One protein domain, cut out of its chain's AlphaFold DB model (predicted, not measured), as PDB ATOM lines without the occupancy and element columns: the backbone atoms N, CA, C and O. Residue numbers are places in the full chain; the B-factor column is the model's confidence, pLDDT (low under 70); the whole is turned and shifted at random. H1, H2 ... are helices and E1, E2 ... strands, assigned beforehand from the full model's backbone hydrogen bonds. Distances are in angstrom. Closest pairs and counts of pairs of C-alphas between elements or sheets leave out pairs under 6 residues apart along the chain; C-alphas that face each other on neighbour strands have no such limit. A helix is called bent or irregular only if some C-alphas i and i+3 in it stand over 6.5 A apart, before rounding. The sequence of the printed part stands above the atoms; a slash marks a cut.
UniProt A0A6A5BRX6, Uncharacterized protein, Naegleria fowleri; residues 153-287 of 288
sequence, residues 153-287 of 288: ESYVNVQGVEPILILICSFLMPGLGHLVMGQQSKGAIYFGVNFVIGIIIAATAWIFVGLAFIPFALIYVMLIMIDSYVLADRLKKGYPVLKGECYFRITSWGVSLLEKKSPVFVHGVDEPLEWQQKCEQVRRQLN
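This is residues 153 to 287 of the 288 residues of an uncharacterized protein of Naegleria fowleri (UniProt A0A6A5BRX6). A long helical hairpin, H3 and H4, makes most of the length; the short helices H1 and H2 pack on it on one side, and H5 crosses H3 near that helix's beginning. Beyond the end of H4 lies a very small sheet of two strands, E1 and E2, and H6 lies past it at the end away from the hairpin's turn, touching no helix. The printed part has 135 residues, with six named helices and two named strands in the order E1, H1, H2, H3, H4, H5, E2, H6; the sheet is parallel and the class is mostly helix. The whole is elongated, 58 by 30 by 22 A, and only just compact, close to loose, with a radius of gyration of the C-alphas of 16.6 A.

E1, residues 155 to 157, and E2, residues 265 to 267, are parallel neighbours at 22 degrees, with N 267 and O 156 3.4 A apart, within hydrogen-bond range. Residues 241 to 242 pair antiparallel with residues 265 to 266 of E2. The closest C-alphas of E2 and H4, residues 209 to 236, are those of His 267 and Leu 235, 6.4 A apart. H4 and H3, residues 184 to 205, form a helical hairpin: they touch, closest at the C-alphas of Gly 210 and Thr 204, 4.4 A, with a shallow tilt of 16 degrees, opposite ways. H1, residues 163 to 172, touches H4, closest at the C-alphas of Pro 163 and Ala 232, 4.9 A, with a shallow tilt of 24 degrees, opposite ways. H2, residues 176 to 180, touches H1, closest at the C-alphas of Gly 177 and Ile 166, 4.5 A. H2 also touches residues 184 to 191 of H3 alone, closest at the C-alphas of His 178 and Gly 187, 4.7 A. H5, residues 249 to 258, only just touches H3, with 3 pairs of C-alphas within 8 A, closest at Val 255 and Lys 186, 6.5 A, about perpendicular at 77 degrees. H6, residues 273 to 285, is apart from H3, H4 and H5, among others. E1, the five helices H1 to H5 and E2 form a strand-helix-strand unit, two parallel neighbour strands with helices between. Every O i to N i+4 pair is within hydrogen-bond range in H1, H2, H3 and H6, against 20 of 24 in H4 and 3 of 6 in H5.

E1 begins at C-alpha 155, (8.796, -29.460, 5.438). H4 measures 42.1 A, H3 31.1 A and H6 18.4 A. H4 has a kink of 29 degrees near residue 216 and is only just irregular, with C-alphas 212 and 215 6.9 A apart. H6 ends at C-alpha 285, (9.413, -43.395, 16.686).

The two C-alphas farthest apart are those of Ile 207 and Leu 273, 58.3 A. The printed part has no cut, and the link from H4 to H5, 12 residues, is long. The mean pLDDT of the printed part is 86.6; 21 residues are under 70, among them residues 153 to 155, 266 to 271 and 282 to 287.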
ATOM      1  N   GLU A 153      13.485 -26.950   7.249       53.62
ATOM      2  CA  GLU A 153      13.659 -27.315   5.844       53.62
ATOM      3  C   GLU A 153      13.184 -28.743   5.505       53.62
ATOM      4  O   GLU A 153      13.086 -29.101   4.328       53.62
ATOM      5  N   SER A 154      12.840 -29.572   6.502       58.34
ATOM      6  CA  SER A 154      12.228 -30.889   6.267       58.34
ATOM      7  C   SER A 154      10.747 -30.821   5.904       58.34
ATOM      8  O   SER A 154      10.096 -31.866   5.820       58.34
ATOM      9  N   TYR A 155      10.195 -29.624   5.744       60.28
ATOM     10  CA  TYR A 155       8.796 -29.460   5.438       60.28
ATOM     11  C   TYR A 155       8.628 -28.548   4.236       60.28
ATOM     12  O   TYR A 155       8.902 -27.353   4.282       60.28
ATOM     13  N   VAL A 156       8.181 -29.142   3.132       70.56
ATOM     14  CA  VAL A 156       7.798 -28.391   1.940       70.56
ATOM     15  C   VAL A 156       6.285 -28.231   2.007       70.56
ATOM     16  O   VAL A 156       5.552 -29.222   1.971       70.56
ATOM     17  N   ASN A 157       5.826 -26.996   2.197       73.19
ATOM     18  CA  ASN A 157       4.412 -26.655   2.087       73.19
ATOM     19  C   ASN A 157       4.089 -26.517   0.598       73.19
ATOM     20  O   ASN A 157       4.688 -25.678  -0.081       73.19
ATOM     21  N   VAL A 158       3.202 -27.369   0.086       77.38
ATOM     22  CA  VAL A 158       2.785 -27.318  -1.317       77.38
ATOM     23  C   VAL A 158       1.305 -26.964  -1.339       77.38
ATOM     24  O   VAL A 158       0.445 -27.790  -1.042       77.38
ATOM     25  N   GLN A 159       1.013 -25.705  -1.658       78.38
ATOM     26  CA  GLN A 159      -0.353 -25.193  -1.749       78.38
ATOM     27  C   GLN A 159      -0.884 -25.345  -3.177       78.38
ATOM     28  O   GLN A 159      -0.128 -25.198  -4.136       78.38
ATOM     29  N   GLY A 160      -2.184 -25.618  -3.323       79.19
ATOM     30  CA  GLY A 160      -2.861 -25.593  -4.626       79.19
ATOM     31  C   GLY A 160      -2.469 -26.722  -5.587       79.19
ATOM     32  O   GLY A 160      -2.469 -26.531  -6.803       79.19
ATOM     33  N   VAL A 161      -2.102 -27.898  -5.070       83.88
ATOM     34  CA  VAL A 161      -1.773 -29.052  -5.918       83.88
ATOM     35  C   VAL A 161      -3.051 -29.648  -6.503       83.88
ATOM     36  O   VAL A 161      -3.726 -30.449  -5.860       83.88
ATOM     37  N   GLU A 162      -3.364 -29.299  -7.749       94.56
ATOM     38  CA  GLU A 162      -4.441 -29.949  -8.495       94.56
ATOM     39  C   GLU A 162      -3.961 -31.268  -9.131       94.56
ATOM     40  O   GLU A 162      -3.075 -31.241  -9.994       94.56
ATOM     41  N   PRO A 163      -4.541 -32.438  -8.781       95.44
ATOM     42  CA  PRO A 163      -4.073 -33.736  -9.277       95.44
ATOM     43  C   PRO A 163      -4.088 -33.853 -10.803       95.44
ATOM     44  O   PRO A 163      -3.205 -34.474 -11.395       95.44
ATOM     45  N   ILE A 164      -5.068 -33.220 -11.453       96.38
ATOM     46  CA  ILE A 164      -5.184 -33.187 -12.915       96.38
ATOM     47  C   ILE A 164      -4.010 -32.414 -13.526       96.38
ATOM     48  O   ILE A 164      -3.419 -32.871 -14.504       96.38
ATOM     49  N   LEU A 165      -3.626 -31.282 -12.929       95.94
ATOM     50  CA  LEU A 165      -2.486 -30.491 -13.387       95.94
ATOM     51  C   LEU A 165      -1.181 -31.278 -13.231       95.94
ATOM     52  O   LEU A 165      -0.385 -31.331 -14.165       95.94
ATOM     53  N   ILE A 166      -1.004 -31.977 -12.105       96.75
ATOM     54  CA  ILE A 166       0.147 -32.866 -11.886       96.75
ATOM     55  C   ILE A 166       0.201 -33.991 -12.925       96.75
ATOM     56  O   ILE A 166       1.275 -34.285 -13.456       96.75
ATOM     57  N   LEU A 167      -0.943 -34.591 -13.261       96.50
ATOM     58  CA  LEU A 167      -1.027 -35.627 -14.289       96.50
ATOM     59  C   LEU A 167      -0.641 -35.086 -15.672       96.50
ATOM     60  O   LEU A 167       0.128 -35.738 -16.379       96.50
ATOM     61  N   ILE A 168      -1.111 -33.887 -16.037       97.12
ATOM     62  CA  ILE A 168      -0.735 -33.217 -17.294       97.12
ATOM     63  C   ILE A 168       0.769 -32.909 -17.312       97.12
ATOM     64  O   ILE A 168       1.436 -33.189 -18.308       97.12
ATOM     65  N   CYS A 169       1.333 -32.400 -16.214       97.06
ATOM     66  CA  CYS A 169       2.774 -32.168 -16.099       97.06
ATOM     67  C   CYS A 169       3.572 -33.464 -16.309       97.06
ATOM     68  O   CYS A 169       4.517 -33.478 -17.098       97.06
ATOM     69  N   SER A 170       3.170 -34.562 -15.660       96.50
ATOM     70  CA  SER A 170       3.797 -35.881 -15.824       96.50
ATOM     71  C   SER A 170       3.630 -36.469 -17.230       96.50
ATOM     72  O   SER A 170       4.500 -37.219 -17.670       96.50
ATOM     73  N   PHE A 171       2.542 -36.142 -17.934       95.81
ATOM     74  CA  PHE A 171       2.322 -36.546 -19.326       95.81
ATOM     75  C   PHE A 171       3.268 -35.825 -20.292       95.81
ATOM     76  O   PHE A 171       3.867 -36.464 -21.154       95.81
ATOM     77  N   LEU A 172       3.421 -34.503 -20.139       96.12
ATOM     78  CA  LEU A 172       4.311 -33.697 -20.983       96.12
ATOM     79  C   LEU A 172       5.777 -34.086 -20.794       96.12
ATOM     80  O   LEU A 172       6.546 -34.130 -21.755       96.12
ATOM     81  N   MET A 173       6.166 -34.354 -19.549       96.19
ATOM     82  CA  MET A 173       7.522 -34.743 -19.204       96.19
ATOM     83  C   MET A 173       7.490 -35.704 -18.007       96.19
ATOM     84  O   MET A 173       7.197 -35.283 -16.885       96.19
ATOM     85  N   PRO A 174       7.819 -36.993 -18.207       95.75
ATOM     86  CA  PRO A 174       7.823 -37.974 -17.128       95.75
ATOM     87  C   PRO A 174       8.718 -37.540 -15.960       95.75
ATOM     88  O   PRO A 174       9.915 -37.314 -16.130       95.75
ATOM     89  N   GLY A 175       8.127 -37.432 -14.767       94.25
ATOM     90  CA  GLY A 175       8.793 -36.962 -13.545       94.25
ATOM     91  C   GLY A 175       8.538 -35.491 -13.197       94.25
ATOM     92  O   GLY A 175       8.722 -35.117 -12.039       94.25
ATOM     93  N   LEU A 176       8.043 -34.670 -14.130       95.75
ATOM     94  CA  LEU A 176       7.780 -33.248 -13.879       95.75
ATOM     95  C   LEU A 176       6.684 -33.031 -12.829       95.75
ATOM     96  O   LEU A 176       6.837 -32.170 -11.968       95.75
ATOM     97  N   GLY A 177       5.616 -33.837 -12.832       95.75
ATOM     98  CA  GLY A 177       4.578 -33.754 -11.800       95.75
ATOM     99  C   GLY A 177       5.132 -33.967 -10.386       95.75
ATOM    100  O   GLY A 177       4.763 -33.250  -9.460       95.75
ATOM    101  N   HIS A 178       6.096 -34.880 -10.210       95.56
ATOM    102  CA  HIS A 178       6.779 -35.075  -8.924       95.56
ATOM    103  C   HIS A 178       7.657 -33.882  -8.531       95.56
ATOM    104  O   HIS A 178       7.707 -33.549  -7.348       95.56
ATOM    105  N   LEU A 179       8.298 -33.208  -9.494       94.50
ATOM    106  CA  LEU A 179       9.044 -31.970  -9.227       94.50
ATOM    107  C   LEU A 179       8.114 -30.858  -8.719       94.50
ATOM    108  O   LEU A 179       8.437 -30.202  -7.730       94.50
ATOM    109  N   VAL A 180       6.948 -30.687  -9.354       93.69
ATOM    110  CA  VAL A 180       5.942 -29.679  -8.965       93.69
ATOM    111  C   VAL A 180       5.387 -29.955  -7.563       93.69
ATOM    112  O   VAL A 180       5.222 -29.028  -6.779       93.69
ATOM    113  N   MET A 181       5.203 -31.226  -7.193       93.19
ATOM    114  CA  MET A 181       4.822 -31.628  -5.829       93.19
ATOM    115  C   MET A 181       5.950 -31.479  -4.786       93.19
ATOM    116  O   MET A 181       5.824 -31.973  -3.667       93.19
ATOM    117  N   GLY A 182       7.093 -30.881  -5.131       89.75
ATOM    118  CA  GLY A 182       8.227 -30.725  -4.215       89.75
ATOM    119  C   GLY A 182       9.041 -32.007  -3.983       89.75
ATOM    120  O   GLY A 182       9.997 -32.003  -3.201       89.75
ATOM    121  N   GLN A 183       8.741 -33.102  -4.692       91.62
ATOM    122  CA  GLN A 183       9.527 -34.342  -4.673       91.62
ATOM    123  C   GLN A 183      10.667 -34.288  -5.705       91.62
ATOM    124  O   GLN A 183      10.761 -35.118  -6.611       91.62
ATOM    125  N   GLN A 184      11.548 -33.296  -5.539       91.81
ATOM    126  CA  GLN A 184      12.617 -32.944  -6.485       91.81
ATOM    127  C   GLN A 184      13.521 -34.135  -6.864       91.81
ATOM    128  O   GLN A 184      13.743 -34.399  -8.042       91.81
ATOM    129  N   SER A 185      14.000 -34.901  -5.876       91.44
ATOM    130  CA  SER A 185      14.883 -36.054  -6.111       91.44
ATOM    131  C   SER A 185      14.198 -37.140  -6.949       91.44
ATOM    132  O   SER A 185      14.698 -37.531  -8.003       91.44
ATOM    133  N   LYS A 186      12.993 -37.558  -6.551       92.44
ATOM    134  CA  LYS A 186      12.196 -38.555  -7.276       92.44
ATOM    135  C   LYS A 186      11.854 -38.111  -8.702       92.44
ATOM    136  O   LYS A 186      12.006 -38.897  -9.636       92.44
ATOM    137  N   GLY A 187      11.441 -36.854  -8.881       95.06
ATOM    138  CA  GLY A 187      11.158 -36.301 -10.206       95.06
ATOM    139  C   GLY A 187      12.395 -36.277 -11.107       95.06
ATOM    140  O   GLY A 187      12.312 -36.695 -12.261       95.06
ATOM    141  N   ALA A 188      13.559 -35.897 -10.568       94.81
ATOM    142  CA  ALA A 188      14.825 -35.910 -11.303       94.81
ATOM    143  C   ALA A 188      15.255 -37.334 -11.697       94.81
ATOM    144  O   ALA A 188      15.706 -37.551 -12.823       94.81
ATOM    145  N   ILE A 189      15.065 -38.318 -10.808       94.56
ATOM    146  CA  ILE A 189      15.336 -39.733 -11.099       94.56
ATOM    147  C   ILE A 189      14.430 -40.224 -12.233       94.56
ATOM    148  O   ILE A 189      14.923 -40.820 -13.190       94.56
ATOM    149  N   TYR A 190      13.122 -39.959 -12.173       95.31
ATOM    150  CA  TYR A 190      12.204 -40.366 -13.240       95.31
ATOM    151  C   TYR A 190      12.506 -39.693 -14.571       95.31
ATOM    152  O   TYR A 190      12.474 -40.373 -15.598       95.31
ATOM    153  N   PHE A 191      12.857 -38.410 -14.557       95.50
ATOM    154  CA  PHE A 191      13.285 -37.705 -15.756       95.50
ATOM    155  C   PHE A 191      14.543 -38.347 -16.361       95.50
ATOM    156  O   PHE A 191      14.547 -38.718 -17.536       95.50
ATOM    157  N   GLY A 192      15.580 -38.568 -15.545       95.06
ATOM    158  CA  GLY A 192      16.833 -39.186 -15.985       95.06
ATOM    159  C   GLY A 192      16.645 -40.607 -16.523       95.06
ATOM    160  O   GLY A 192      17.157 -40.935 -17.593       95.06
ATOM    161  N   VAL A 193      15.858 -41.441 -15.836       94.44
ATOM    162  CA  VAL A 193      15.564 -42.813 -16.282       94.44
ATOM    163  C   VAL A 193      14.798 -42.811 -17.606       94.44
ATOM    164  O   VAL A 193      15.166 -43.556 -18.513       94.44
ATOM    165  N   ASN A 194      13.776 -41.962 -17.760       95.38
ATOM    166  CA  ASN A 194      13.035 -41.865 -19.022       95.38
ATOM    167  C   ASN A 194      13.915 -41.358 -20.169       95.38
ATOM    168  O   ASN A 194      13.825 -41.880 -21.280       95.38
ATOM    169  N   PHE A 195      14.809 -40.404 -19.902       96.31
ATOM    170  CA  PHE A 195      15.771 -39.917 -20.887       96.31
ATOM    171  C   PHE A 195      16.714 -41.032 -21.368       96.31
ATOM    172  O   PHE A 195      16.882 -41.227 -22.573       96.31
ATOM    173  N   VAL A 196      17.267 -41.825 -20.444       96.50
ATOM    174  CA  VAL A 196      18.139 -42.965 -20.773       96.50
ATOM    175  C   VAL A 196      17.385 -44.047 -21.555       96.50
ATOM    176  O   VAL A 196      17.891 -44.521 -22.573       96.50
ATOM    177  N   ILE A 197      16.166 -44.407 -21.136       96.00
ATOM    178  CA  ILE A 197      15.313 -45.359 -21.869       96.00
ATOM    179  C   ILE A 197      15.042 -44.848 -23.291       96.00
ATOM    180  O   ILE A 197      15.158 -45.616 -24.246       96.00
ATOM    181  N   GLY A 198      14.745 -43.555 -23.449       96.12
ATOM    182  CA  GLY A 198      14.531 -42.924 -24.751       96.12
ATOM    183  C   GLY A 198      15.743 -43.043 -25.677       96.12
ATOM    184  O   GLY A 198      15.585 -43.432 -26.834       96.12
ATOM    185  N   ILE A 199      16.956 -42.796 -25.166       97.62
ATOM    186  CA  ILE A 199      18.203 -42.970 -25.933       97.62
ATOM    187  C   ILE A 199      18.393 -44.432 -26.352       97.62
ATOM    188  O   ILE A 199      18.713 -44.697 -27.511       97.62
ATOM    189  N   ILE A 200      18.171 -45.384 -25.440       97.31
ATOM    190  CA  ILE A 200      18.311 -46.819 -25.732       97.31
ATOM    191  C   ILE A 200      17.313 -47.249 -26.814       97.31
ATOM    192  O   ILE A 200      17.696 -47.938 -27.764       97.31
ATOM    193  N   ILE A 201      16.050 -46.826 -26.712       97.31
ATOM    194  CA  ILE A 201      15.019 -47.127 -27.714       97.31
ATOM    195  C   ILE A 201      15.377 -46.487 -29.054       97.31
ATOM    196  O   ILE A 201      15.316 -47.169 -30.072       97.31
ATOM    197  N   ALA A 202      15.812 -45.226 -29.077       96.94
ATOM    198  CA  ALA A 202      16.207 -44.543 -30.309       96.94
ATOM    199  C   ALA A 202      17.405 -45.224 -30.997       96.94
ATOM    200  O   ALA A 202      17.375 -45.435 -32.208       96.94
ATOM    201  N   ALA A 203      18.426 -45.627 -30.232       97.06
ATOM    202  CA  ALA A 203      19.596 -46.329 -30.758       97.06
ATOM    203  C   ALA A 203      19.246 -47.733 -31.283       97.06
ATOM    204  O   ALA A 203      19.691 -48.133 -32.357       97.06
ATOM    205  N   THR A 204      18.412 -48.481 -30.557       96.69
ATOM    206  CA  THR A 204      17.991 -49.837 -30.958       96.69
ATOM    207  C   THR A 204      16.880 -49.843 -32.010       96.69
ATOM    208  O   THR A 204      16.669 -50.858 -32.676       96.69
ATOM    209  N   ALA A 205      16.179 -48.726 -32.223       95.75
ATOM    210  CA  ALA A 205      15.189 -48.590 -33.290       95.75
ATOM    211  C   ALA A 205      15.830 -48.670 -34.684       95.75
ATOM    212  O   ALA A 205      15.179 -49.130 -35.617       95.75
ATOM    213  N   TRP A 206      17.118 -48.324 -34.814       94.19
ATOM    214  CA  TRP A 206      17.863 -48.448 -36.074       94.19
ATOM    215  C   TRP A 206      17.941 -49.898 -36.580       94.19
ATOM    216  O   TRP A 206      18.052 -50.120 -37.782       94.19
ATOM    217  N   ILE A 207      17.834 -50.883 -35.681       95.38
ATOM    218  CA  ILE A 207      17.810 -52.319 -35.999       95.38
ATOM    219  C   ILE A 207      16.413 -52.943 -35.819       95.38
ATOM    220  O   ILE A 207      16.302 -54.155 -35.661       95.38
ATOM    221  N   PHE A 208      15.346 -52.133 -35.780       95.00
ATOM    222  CA  PHE A 208      13.946 -52.518 -35.502       95.00
ATOM    223  C   PHE A 208      13.660 -53.144 -34.122       95.00
ATOM    224  O   PHE A 208      12.506 -53.155 -33.694       95.00
ATOM    225  N   VAL A 209      14.675 -53.584 -33.373       95.12
ATOM    226  CA  VAL A 209      14.528 -54.138 -32.013       95.12
ATOM    227  C   VAL A 209      13.916 -53.117 -31.048       95.12
ATOM    228  O   VAL A 209      13.080 -53.478 -30.220       95.12
ATOM    229  N   GLY A 210      14.264 -51.834 -31.183       93.56
ATOM    230  CA  GLY A 210      13.736 -50.768 -30.326       93.56
ATOM    231  C   GLY A 210      12.212 -50.620 -30.379       93.56
ATOM    232  O   GLY A 210      11.600 -50.284 -29.366       93.56
ATOM    233  N   LEU A 211      11.574 -50.947 -31.512       95.38
ATOM    234  CA  LEU A 211      10.115 -50.860 -31.655       95.38
ATOM    235  C   LEU A 211       9.379 -51.804 -30.697       95.38
ATOM    236  O   LEU A 211       8.316 -51.453 -30.189       95.38
ATOM    237  N   ALA A 212       9.960 -52.968 -30.394       96.56
ATOM    238  CA  ALA A 212       9.378 -53.923 -29.452       96.56
ATOM    239  C   ALA A 212       9.381 -53.404 -28.000       96.56
ATOM    240  O   ALA A 212       8.552 -53.832 -27.197       96.56
ATOM    241  N   PHE A 213      10.269 -52.462 -27.659       96.75
ATOM    242  CA  PHE A 213      10.365 -51.877 -26.316       96.75
ATOM    243  C   PHE A 213       9.425 -50.684 -26.087       96.75
ATOM    244  O   PHE A 213       9.139 -50.355 -24.935       96.75
ATOM    245  N   ILE A 214       8.888 -50.074 -27.150       96.31
ATOM    246  CA  ILE A 214       7.940 -48.949 -27.064       96.31
ATOM    247  C   ILE A 214       6.735 -49.240 -26.149       96.31
ATOM    248  O   ILE A 214       6.487 -48.426 -25.258       96.31
ATOM    249  N   PRO A 215       5.990 -50.360 -26.281       97.50
ATOM    250  CA  PRO A 215       4.844 -50.614 -25.404       97.50
ATOM    251  C   PRO A 215       5.241 -50.706 -23.924       97.50
ATOM    252  O   PRO A 215       4.516 -50.215 -23.063       97.50
ATOM    253  N   PHE A 216       6.416 -51.263 -23.615       96.44
ATOM    254  CA  PHE A 216       6.915 -51.340 -22.240       96.44
ATOM    255  C   PHE A 216       7.280 -49.962 -21.682       96.44
ATOM    256  O   PHE A 216       6.962 -49.667 -20.529       96.44
ATOM    257  N   ALA A 217       7.887 -49.096 -22.499       96.00
ATOM    258  CA  ALA A 217       8.172 -47.716 -22.112       96.00
ATOM    259  C   ALA A 217       6.885 -46.915 -21.855       96.00
ATOM    260  O   ALA A 217       6.804 -46.197 -20.861       96.00
ATOM    261  N   LEU A 218       5.849 -47.089 -22.685       96.69
ATOM    262  CA  LEU A 218       4.548 -46.445 -22.472       96.69
ATOM    263  C   LEU A 218       3.877 -46.910 -21.173       96.69
ATOM    264  O   LEU A 218       3.380 -46.077 -20.417       96.69
ATOM    265  N   ILE A 219       3.904 -48.214 -20.873       96.75
ATOM    266  CA  ILE A 219       3.392 -48.745 -19.597       96.75
ATOM    267  C   ILE A 219       4.154 -48.128 -18.418       96.75
ATOM    268  O   ILE A 219       3.539 -47.714 -17.438       96.75
ATOM    269  N   TYR A 220       5.481 -48.023 -18.516       95.44
ATOM    270  CA  TYR A 220       6.300 -47.408 -17.474       95.44
ATOM    271  C   TYR A 220       5.948 -45.927 -17.244       95.44
ATOM    272  O   TYR A 220       5.763 -45.517 -16.098       95.44
ATOM    273  N   VAL A 221       5.771 -45.142 -18.314       96.19
ATOM    274  CA  VAL A 221       5.331 -43.738 -18.220       96.19
ATOM    275  C   VAL A 221       3.942 -43.631 -17.583       96.19
ATOM    276  O   VAL A 221       3.747 -42.812 -16.685       96.19
ATOM    277  N   MET A 222       3.000 -44.498 -17.964       97.00
ATOM    278  CA  MET A 222       1.661 -44.530 -17.361       97.00
ATOM    279  C   MET A 222       1.709 -44.834 -15.858       97.00
ATOM    280  O   MET A 222       0.997 -44.200 -15.082       97.00
ATOM    281  N   LEU A 223       2.584 -45.746 -15.417       96.31
ATOM    282  CA  LEU A 223       2.775 -46.025 -13.989       96.31
ATOM    283  C   LEU A 223       3.312 -44.805 -13.226       96.31
ATOM    284  O   LEU A 223       2.862 -44.553 -12.110       96.31
ATOM    285  N   ILE A 224       4.228 -44.032 -13.822       95.69
ATOM    286  CA  ILE A 224       4.721 -42.773 -13.235       95.69
ATOM    287  C   ILE A 224       3.592 -41.739 -13.145       95.69
ATOM    288  O   ILE A 224       3.461 -41.068 -12.118       95.69
ATOM    289  N   MET A 225       2.756 -41.619 -14.180       97.06
ATOM    290  CA  MET A 225       1.616 -40.700 -14.173       97.06
ATOM    291  C   MET A 225       0.612 -41.047 -13.072       97.06
ATOM    292  O   MET A 225       0.254 -40.169 -12.286       97.06
ATOM    293  N   ILE A 226       0.207 -42.317 -12.967       96.56
ATOM    294  CA  ILE A 226      -0.721 -42.780 -11.924       96.56
ATOM    295  C   ILE A 226      -0.118 -42.541 -10.535       96.56
ATOM    296  O   ILE A 226      -0.807 -42.037  -9.653       96.56
ATOM    297  N   ASP A 227       1.170 -42.840 -10.350       96.00
ATOM    298  CA  ASP A 227       1.869 -42.568  -9.092       96.00
ATOM    299  C   ASP A 227       1.828 -41.074  -8.731       96.00
ATOM    300  O   ASP A 227       1.474 -40.727  -7.606       96.00
ATOM    301  N   SER A 228       2.107 -40.182  -9.692       95.75
ATOM    302  CA  SER A 228       2.046 -38.734  -9.461       95.75
ATOM    303  C   SER A 228       0.638 -38.248  -9.105       95.75
ATOM    304  O   SER A 228       0.479 -37.442  -8.192       95.75
ATOM    305  N   TYR A 229      -0.383 -38.784  -9.775       97.00
ATOM    306  CA  TYR A 229      -1.779 -38.422  -9.551       97.00
ATOM    307  C   TYR A 229      -2.275 -38.869  -8.174       97.00
ATOM    308  O   TYR A 229      -2.863 -38.072  -7.449       97.00
ATOM    309  N   VAL A 230      -2.006 -40.119  -7.778       96.38
ATOM    310  CA  VAL A 230      -2.444 -40.654  -6.477       96.38
ATOM    311  C   VAL A 230      -1.768 -39.916  -5.319       96.38
ATOM    312  O   VAL A 230      -2.402 -39.660  -4.296       96.38
ATOM    313  N   LEU A 231      -0.492 -39.546  -5.466       94.38
ATOM    314  CA  LEU A 231       0.206 -38.735  -4.465       94.38
ATOM    315  C   LEU A 231      -0.365 -37.312  -4.390       94.38
ATOM    316  O   LEU A 231      -0.585 -36.818  -3.286       94.38
ATOM    317  N   ALA A 232      -0.647 -36.680  -5.530       94.75
ATOM    318  CA  ALA A 232      -1.267 -35.359  -5.573       94.75
ATOM    319  C   ALA A 232      -2.666 -35.355  -4.940       94.75
ATOM    320  O   ALA A 232      -2.977 -34.471  -4.149       94.75
ATOM    321  N   ASP A 233      -3.489 -36.364  -5.235       95.25
ATOM    322  CA  ASP A 233      -4.824 -36.524  -4.644       95.25
ATOM    323  C   ASP A 233      -4.751 -36.714  -3.121       95.25
ATOM    324  O   ASP A 233      -5.536 -36.128  -2.375       95.25
ATOM    325  N   ARG A 234      -3.753 -37.463  -2.632       92.75
ATOM    326  CA  ARG A 234      -3.485 -37.576  -1.190       92.75
ATOM    327  C   ARG A 234      -3.089 -36.241  -0.566       92.75
ATOM    328  O   ARG A 234      -3.641 -35.899   0.476       92.75
ATOM    329  N   LEU A 235      -2.194 -35.487  -1.207       90.94
ATOM    330  CA  LEU A 235      -1.783 -34.161  -0.733       90.94
ATOM    331  C   LEU A 235      -2.955 -33.172  -0.715       90.94
ATOM    332  O   LEU A 235      -3.123 -32.453   0.266       90.94
ATOM    333  N   LYS A 236      -3.807 -33.183  -1.749       90.69
ATOM    334  CA  LYS A 236      -5.018 -32.348  -1.821       90.69
ATOM    335  C   LYS A 236      -5.997 -32.652  -0.685       90.69
ATOM    336  O   LYS A 236      -6.618 -31.742  -0.155       90.69
ATOM    337  N   LYS A 237      -6.100 -33.918  -0.272       87.81
ATOM    338  CA  LYS A 237      -6.914 -34.355   0.877       87.81
ATOM    339  C   LYS A 237      -6.252 -34.096   2.241       87.81
ATOM    340  O   LYS A 237      -6.781 -34.542   3.257       87.81
ATOM    341  N   GLY A 238      -5.091 -33.438   2.277       81.94
ATOM    342  CA  GLY A 238      -4.357 -33.153   3.511       81.94
ATOM    343  C   GLY A 238      -3.648 -34.370   4.111       81.94
ATOM    344  O   GLY A 238      -3.287 -34.347   5.285       81.94
ATOM    345  N   TYR A 239      -3.453 -35.452   3.343       82.81
ATOM    346  CA  TYR A 239      -2.647 -36.578   3.808       82.81
ATOM    347  C   TYR A 239      -1.162 -36.298   3.565       82.81
ATOM    348  O   TYR A 239      -0.773 -36.050   2.417       82.81
ATOM    349  N   PRO A 240      -0.312 -36.442   4.593       83.06
ATOM    350  CA  PRO A 240       1.123 -36.285   4.431       83.06
ATOM    351  C   PRO A 240       1.676 -37.393   3.525       83.06
ATOM    352  O   PRO A 240       1.238 -38.553   3.566       83.06
ATOM    353  N   VAL A 241       2.664 -37.033   2.707       88.12
ATOM    354  CA  VAL A 241       3.385 -37.965   1.827       88.12
ATOM    355  C   VAL A 241       4.867 -37.939   2.178       88.12
ATOM    356  O   VAL A 241       5.468 -36.866   2.276       88.12
ATOM    357  N   LEU A 242       5.474 -39.117   2.356       86.12
ATOM    358  CA  LEU A 242       6.900 -39.214   2.671       86.12
ATOM    359  C   LEU A 242       7.759 -39.034   1.412       86.12
ATOM    360  O   LEU A 242       7.421 -39.529   0.330       86.12
ATOM    361  N   LYS A 243       8.929 -38.393   1.543       83.81
ATOM    362  CA  LYS A 243       9.921 -38.368   0.454       83.81
ATOM    363  C   LYS A 243      10.344 -39.791   0.073       83.81
ATOM    364  O   LYS A 243      10.719 -40.607   0.914       83.81
ATOM    365  N   GLY A 244      10.272 -40.082  -1.225       84.62
ATOM    366  CA  GLY A 244      10.566 -41.402  -1.785       84.62
ATOM    367  C   GLY A 244       9.422 -42.417  -1.665       84.62
ATOM    368  O   GLY A 244       9.565 -43.547  -2.138       84.62
ATOM    369  N   GLU A 245       8.275 -42.049  -1.081       89.44
ATOM    370  CA  GLU A 245       7.082 -42.895  -1.110       89.44
ATOM    371  C   GLU A 245       6.605 -43.064  -2.556       89.44
ATOM    372  O   GLU A 245       6.523 -42.105  -3.322       89.44
ATOM    373  N   CYS A 246       6.320 -44.301  -2.950       92.62
ATOM    374  CA  CYS A 246       5.764 -44.639  -4.255       92.62
ATOM    375  C   CYS A 246       4.541 -45.521  -4.028       92.62
ATOM    376  O   CYS A 246       4.575 -46.416  -3.180       92.62
ATOM    377  N   TYR A 247       3.487 -45.294  -4.801       93.62
ATOM    378  CA  TYR A 247       2.276 -46.100  -4.779       93.62
ATOM    379  C   TYR A 247       2.547 -47.505  -5.328       93.62
ATOM    380  O   TYR A 247       2.142 -48.509  -4.740       93.62
ATOM    381  N   PHE A 248       3.309 -47.598  -6.420       91.56
ATOM    382  CA  PHE A 248       3.698 -48.881  -6.993       91.56
ATOM    383  C   PHE A 248       5.077 -49.331  -6.509       91.56
ATOM    384  O   PHE A 248       6.072 -48.607  -6.564       91.56
ATOM    385  N   ARG A 249       5.177 -50.604  -6.113       88.88
ATOM    386  CA  ARG A 249       6.461 -51.217  -5.736       88.88
ATOM    387  C   ARG A 249       7.482 -51.209  -6.873       88.88
ATOM    388  O   ARG A 249       8.669 -51.043  -6.610       88.88
ATOM    389  N   ILE A 250       7.043 -51.372  -8.120       88.19
ATOM    390  CA  ILE A 250       7.961 -51.459  -9.263       88.19
ATOM    391  C   ILE A 250       8.699 -50.137  -9.513       88.19
ATOM    392  O   ILE A 250       9.903 -50.143  -9.747       88.19
ATOM    393  N   THR A 251       8.013 -49.001  -9.360       88.00
ATOM    394  CA  THR A 251       8.616 -47.668  -9.489       88.00
ATOM    395  C   THR A 251       9.450 -47.311  -8.257       88.00
ATOM    396  O   THR A 251      10.411 -46.550  -8.369       88.00
ATOM    397  N   SER A 252       9.148 -47.913  -7.099       88.75
ATOM    398  CA  SER A 252       9.927 -47.731  -5.869       88.75
ATOM    399  C   SER A 252      11.334 -48.328  -5.941       88.75
ATOM    400  O   SER A 252      12.252 -47.786  -5.330       88.75
ATOM    401  N   TRP A 253      11.530 -49.419  -6.693       86.94
ATOM    402  CA  TRP A 253      12.814 -50.121  -6.726       86.94
ATOM    403  C   TRP A 253      13.930 -49.237  -7.294       86.94
ATOM    404  O   TRP A 253      14.973 -49.088  -6.661       86.94
ATOM    405  N   GLY A 254      13.675 -48.562  -8.420       82.88
ATOM    406  CA  GLY A 254      14.638 -47.642  -9.034       82.88
ATOM    407  C   GLY A 254      14.963 -46.433  -8.153       82.88
ATOM    408  O   GLY A 254      16.124 -46.060  -8.020       82.88
ATOM    409  N   VAL A 255      13.952 -45.864  -7.489       86.38
ATOM    410  CA  VAL A 255      14.140 -44.720  -6.582       86.38
ATOM    411  C   VAL A 255      14.922 -45.138  -5.336       86.38
ATOM    412  O   VAL A 255      15.834 -44.431  -4.923       86.38
ATOM    413  N   SER A 256      14.644 -46.321  -4.780       85.38
ATOM    414  CA  SER A 256      15.297 -46.816  -3.559       85.38
ATOM    415  C   SER A 256      16.803 -47.062  -3.694       85.38
ATOM    416  O   SER A 256      17.508 -47.070  -2.687       85.38
ATOM    417  N   LEU A 257      17.300 -47.255  -4.920       86.25
ATOM    418  CA  LEU A 257      18.732 -47.410  -5.188       86.25
ATOM    419  C   LEU A 257      19.487 -46.077  -5.124       86.25
ATOM    420  O   LEU A 257      20.674 -46.063  -4.804       86.25
ATOM    421  N   LEU A 258      18.810 -44.973  -5.440       84.69
ATOM    422  CA  LEU A 258      19.418 -43.651  -5.592       84.69
ATOM    423  C   LEU A 258      19.098 -42.722  -4.419       84.69
ATOM    424  O   LEU A 258      19.923 -41.890  -4.050       84.69
ATOM    425  N   GLU A 259      17.934 -42.890  -3.796       82.62
ATOM    426  CA  GLU A 259      17.467 -42.063  -2.692       82.62
ATOM    427  C   GLU A 259      17.288 -42.917  -1.434       82.62
ATOM    428  O   GLU A 259      16.437 -43.809  -1.358       82.62
ATOM    429  N   LYS A 260      18.100 -42.638  -0.407       76.94
ATOM    430  CA  LYS A 260      17.865 -43.191   0.929       76.94
ATOM    431  C   LYS A 260      16.583 -42.573   1.471       76.94
ATOM    432  O   LYS A 260      16.446 -41.352   1.460       76.94
ATOM    433  N   LYS A 261      15.665 -43.413   1.959       67.50
ATOM    434  CA  LYS A 261      14.400 -42.971   2.559       67.50
ATOM    435  C   LYS A 261      14.689 -41.913   3.619       67.50
ATOM    436  O   LYS A 261      15.327 -42.209   4.628       67.50
ATOM    437  N   SER A 262      14.242 -40.696   3.351       63.91
ATOM    438  CA  SER A 262      14.379 -39.568   4.258       63.91
ATOM    439  C   SER A 262      13.005 -39.269   4.854       63.91
ATOM    440  O   SER A 262      12.019 -39.285   4.115       63.91
ATOM    441  N   PRO A 263      12.900 -39.007   6.163       58.12
ATOM    442  CA  PRO A 263      11.625 -38.812   6.851       58.12
ATOM    443  C   PRO A 263      11.086 -37.388   6.673       58.12
ATOM    444  O   PRO A 263      10.589 -36.753   7.596       58.12
ATOM    445  N   VAL A 264      11.260 -36.852   5.475       64.12
ATOM    446  CA  VAL A 264      10.845 -35.507   5.111       64.12
ATOM    447  C   VAL A 264       9.430 -35.626   4.568       64.12
ATOM    448  O   VAL A 264       9.190 -36.403   3.637       64.12
ATOM    449  N   PHE A 265       8.505 -34.886   5.165       70.12
ATOM    450  CA  PHE A 265       7.092 -34.915   4.804       70.12
ATOM    451  C   PHE A 265       6.759 -33.747   3.874       70.12
ATOM    452  O   PHE A 265       7.384 -32.682   3.917       70.12
ATOM    453  N   VAL A 266       5.794 -33.975   2.991       66.56
ATOM    454  CA  VAL A 266       5.166 -32.946   2.161       66.56
ATOM    455  C   VAL A 266       3.724 -32.795   2.642       66.56
ATOM    456  O   VAL A 266       3.039 -33.809   2.793       66.56
ATOM    457  N   HIS A 267       3.295 -31.555   2.886       64.69
ATOM    458  CA  HIS A 267       2.022 -31.197   3.540       64.69
ATOM    459  C   HIS A 267       1.185 -30.348   2.599       64.69
ATOM    460  O   HIS A 267       1.734 -29.521   1.857       64.69
ATOM    461  N   GLY A 268      -0.130 -30.507   2.714       65.44
ATOM    462  CA  GLY A 268      -1.103 -29.530   2.233       65.44
ATOM    463  C   GLY A 268      -1.360 -28.423   3.262       65.44
ATOM    464  O   GLY A 268      -0.820 -28.439   4.366       65.44
ATOM    465  N   VAL A 269      -2.196 -27.452   2.888       62.56
ATOM    466  CA  VAL A 269      -2.559 -26.294   3.731       62.56
ATOM    467  C   VAL A 269      -3.454 -26.695   4.906       62.56
ATOM    468  O   VAL A 269      -3.298 -26.156   5.998       62.56
ATOM    469  N   ASP A 270      -4.317 -27.692   4.703       68.31
ATOM    470  CA  ASP A 270      -5.380 -28.065   5.637       68.31
ATOM    471  C   ASP A 270      -5.187 -29.494   6.160       68.31
ATOM    472  O   ASP A 270      -5.902 -30.427   5.789       68.31
ATOM    473  N   GLU A 271      -4.180 -29.702   7.010       66.44
ATOM    474  CA  GLU A 271      -3.975 -31.007   7.644       66.44
ATOM    475  C   GLU A 271      -4.917 -31.207   8.847       66.44
ATOM    476  O   GLU A 271      -4.945 -30.373   9.760       66.44
ATOM    477  N   PRO A 272      -5.641 -32.339   8.931       74.88
ATOM    478  CA  PRO A 272      -6.381 -32.697  10.134       74.88
ATOM    479  C   PRO A 272      -5.443 -32.820  11.345       74.88
ATOM    480  O   PRO A 272      -4.382 -33.441  11.254       74.88
ATOM    481  N   LEU A 273      -5.861 -32.316  12.513       75.69
ATOM    482  CA  LEU A 273      -5.071 -32.353  13.759       75.69
ATOM    483  C   LEU A 273      -4.588 -33.774  14.123       75.69
ATOM    484  O   LEU A 273      -3.485 -33.954  14.635       75.69
ATOM    485  N   GLU A 274      -5.392 -34.800  13.823       77.50
ATOM    486  CA  GLU A 274      -5.028 -36.209  14.034       77.50
ATOM    487  C   GLU A 274      -3.766 -36.606  13.246       77.50
ATOM    488  O   GLU A 274      -2.926 -37.368  13.733       77.50
ATOM    489  N   TRP A 275      -3.599 -36.074  12.035       68.31
ATOM    490  CA  TRP A 275      -2.443 -36.375  11.197       68.31
ATOM    491  C   TRP A 275      -1.191 -35.658  11.651       68.31
ATOM    492  O   TRP A 275      -0.140 -36.289  11.677       68.31
ATOM    493  N   GLN A 276      -1.306 -34.415  12.111       73.25
ATOM    494  CA  GLN A 276      -0.184 -33.723  12.746       73.25
ATOM    495  C   GLN A 276       0.350 -34.538  13.932       73.25
ATOM    496  O   GLN A 276       1.557 -34.757  14.048       73.25
ATOM    497  N   GLN A 277      -0.547 -35.101  14.751       79.00
ATOM    498  CA  GLN A 277      -0.171 -35.984  15.859       79.00
ATOM    499  C   GLN A 277       0.465 -37.299  15.386       79.00
ATOM    500  O   GLN A 277       1.435 -37.753  15.991       79.00
ATOM    501  N   LYS A 278      -0.034 -37.920  14.308       72.38
ATOM    502  CA  LYS A 278       0.577 -39.133  13.731       72.38
ATOM    503  C   LYS A 278       1.946 -38.859  13.113       72.38
ATOM    504  O   LYS A 278       2.860 -39.650  13.325       72.38
ATOM    505  N   CYS A 279       2.116 -37.747  12.403       68.75
ATOM    506  CA  CYS A 279       3.412 -37.294  11.904       68.75
ATOM    507  C   CYS A 279       4.382 -37.070  13.062       68.75
ATOM    508  O   CYS A 279       5.503 -37.574  13.019       68.75
ATOM    509  N   GLU A 280       3.937 -36.422  14.143       72.31
ATOM    510  CA  GLU A 280       4.727 -36.307  15.370       72.31
ATOM    511  C   GLU A 280       5.047 -37.665  16.010       72.31
ATOM    512  O   GLU A 280       6.152 -37.859  16.510       72.31
ATOM    513  N   GLN A 281       4.120 -38.623  16.015       74.88
ATOM    514  CA  GLN A 281       4.380 -39.960  16.555       74.88
ATOM    515  C   GLN A 281       5.406 -40.719  15.716       74.88
ATOM    516  O   GLN A 281       6.338 -41.290  16.278       74.88
ATOM    517  N   VAL A 282       5.270 -40.701  14.389       66.75
ATOM    518  CA  VAL A 282       6.250 -41.294  13.466       66.75
ATOM    519  C   VAL A 282       7.603 -40.606  13.635       66.75
ATOM    520  O   VAL A 282       8.626 -41.285  13.696       66.75
ATOM    521  N   ARG A 283       7.614 -39.281  13.818       63.34
ATOM    522  CA  ARG A 283       8.811 -38.503  14.148       63.34
ATOM    523  C   ARG A 283       9.471 -39.006  15.437       63.34
ATOM    524  O   ARG A 283      10.647 -39.356  15.421       63.34
ATOM    525  N   ARG A 284       8.703 -39.158  16.521       69.38
ATOM    526  CA  ARG A 284       9.199 -39.701  17.801       69.38
ATOM    527  C   ARG A 284       9.698 -41.144  17.670       69.38
ATOM    528  O   ARG A 284      10.716 -41.481  18.257       69.38
ATOM    529  N   GLN A 285       9.018 -41.993  16.895       68.00
ATOM    530  CA  GLN A 285       9.413 -43.395  16.686       68.00
ATOM    531  C   GLN A 285      10.686 -43.544  15.854       68.00
ATOM    532  O   GLN A 285      11.470 -44.464  16.082       68.00
ATOM    533  N   LEU A 286      10.899 -42.641  14.900       58.19
ATOM    534  CA  LEU A 286      12.108 -42.602  14.085       58.19
ATOM    535  C   LEU A 286      13.272 -41.872  14.790       58.19
ATOM    536  O   LEU A 286      14.350 -41.786  14.204       58.19
ATOM    537  N   ASN A 287      13.085 -41.402  16.036       57.44
ATOM    538  CA  ASN A 287      14.026 -40.562  16.793       57.44
ATOM    539  C   ASN A 287      14.466 -39.300  16.014       57.44
ATOM    540  O   ASN A 287      15.659 -39.000  15.919       57.44
TER     541      ASN A 287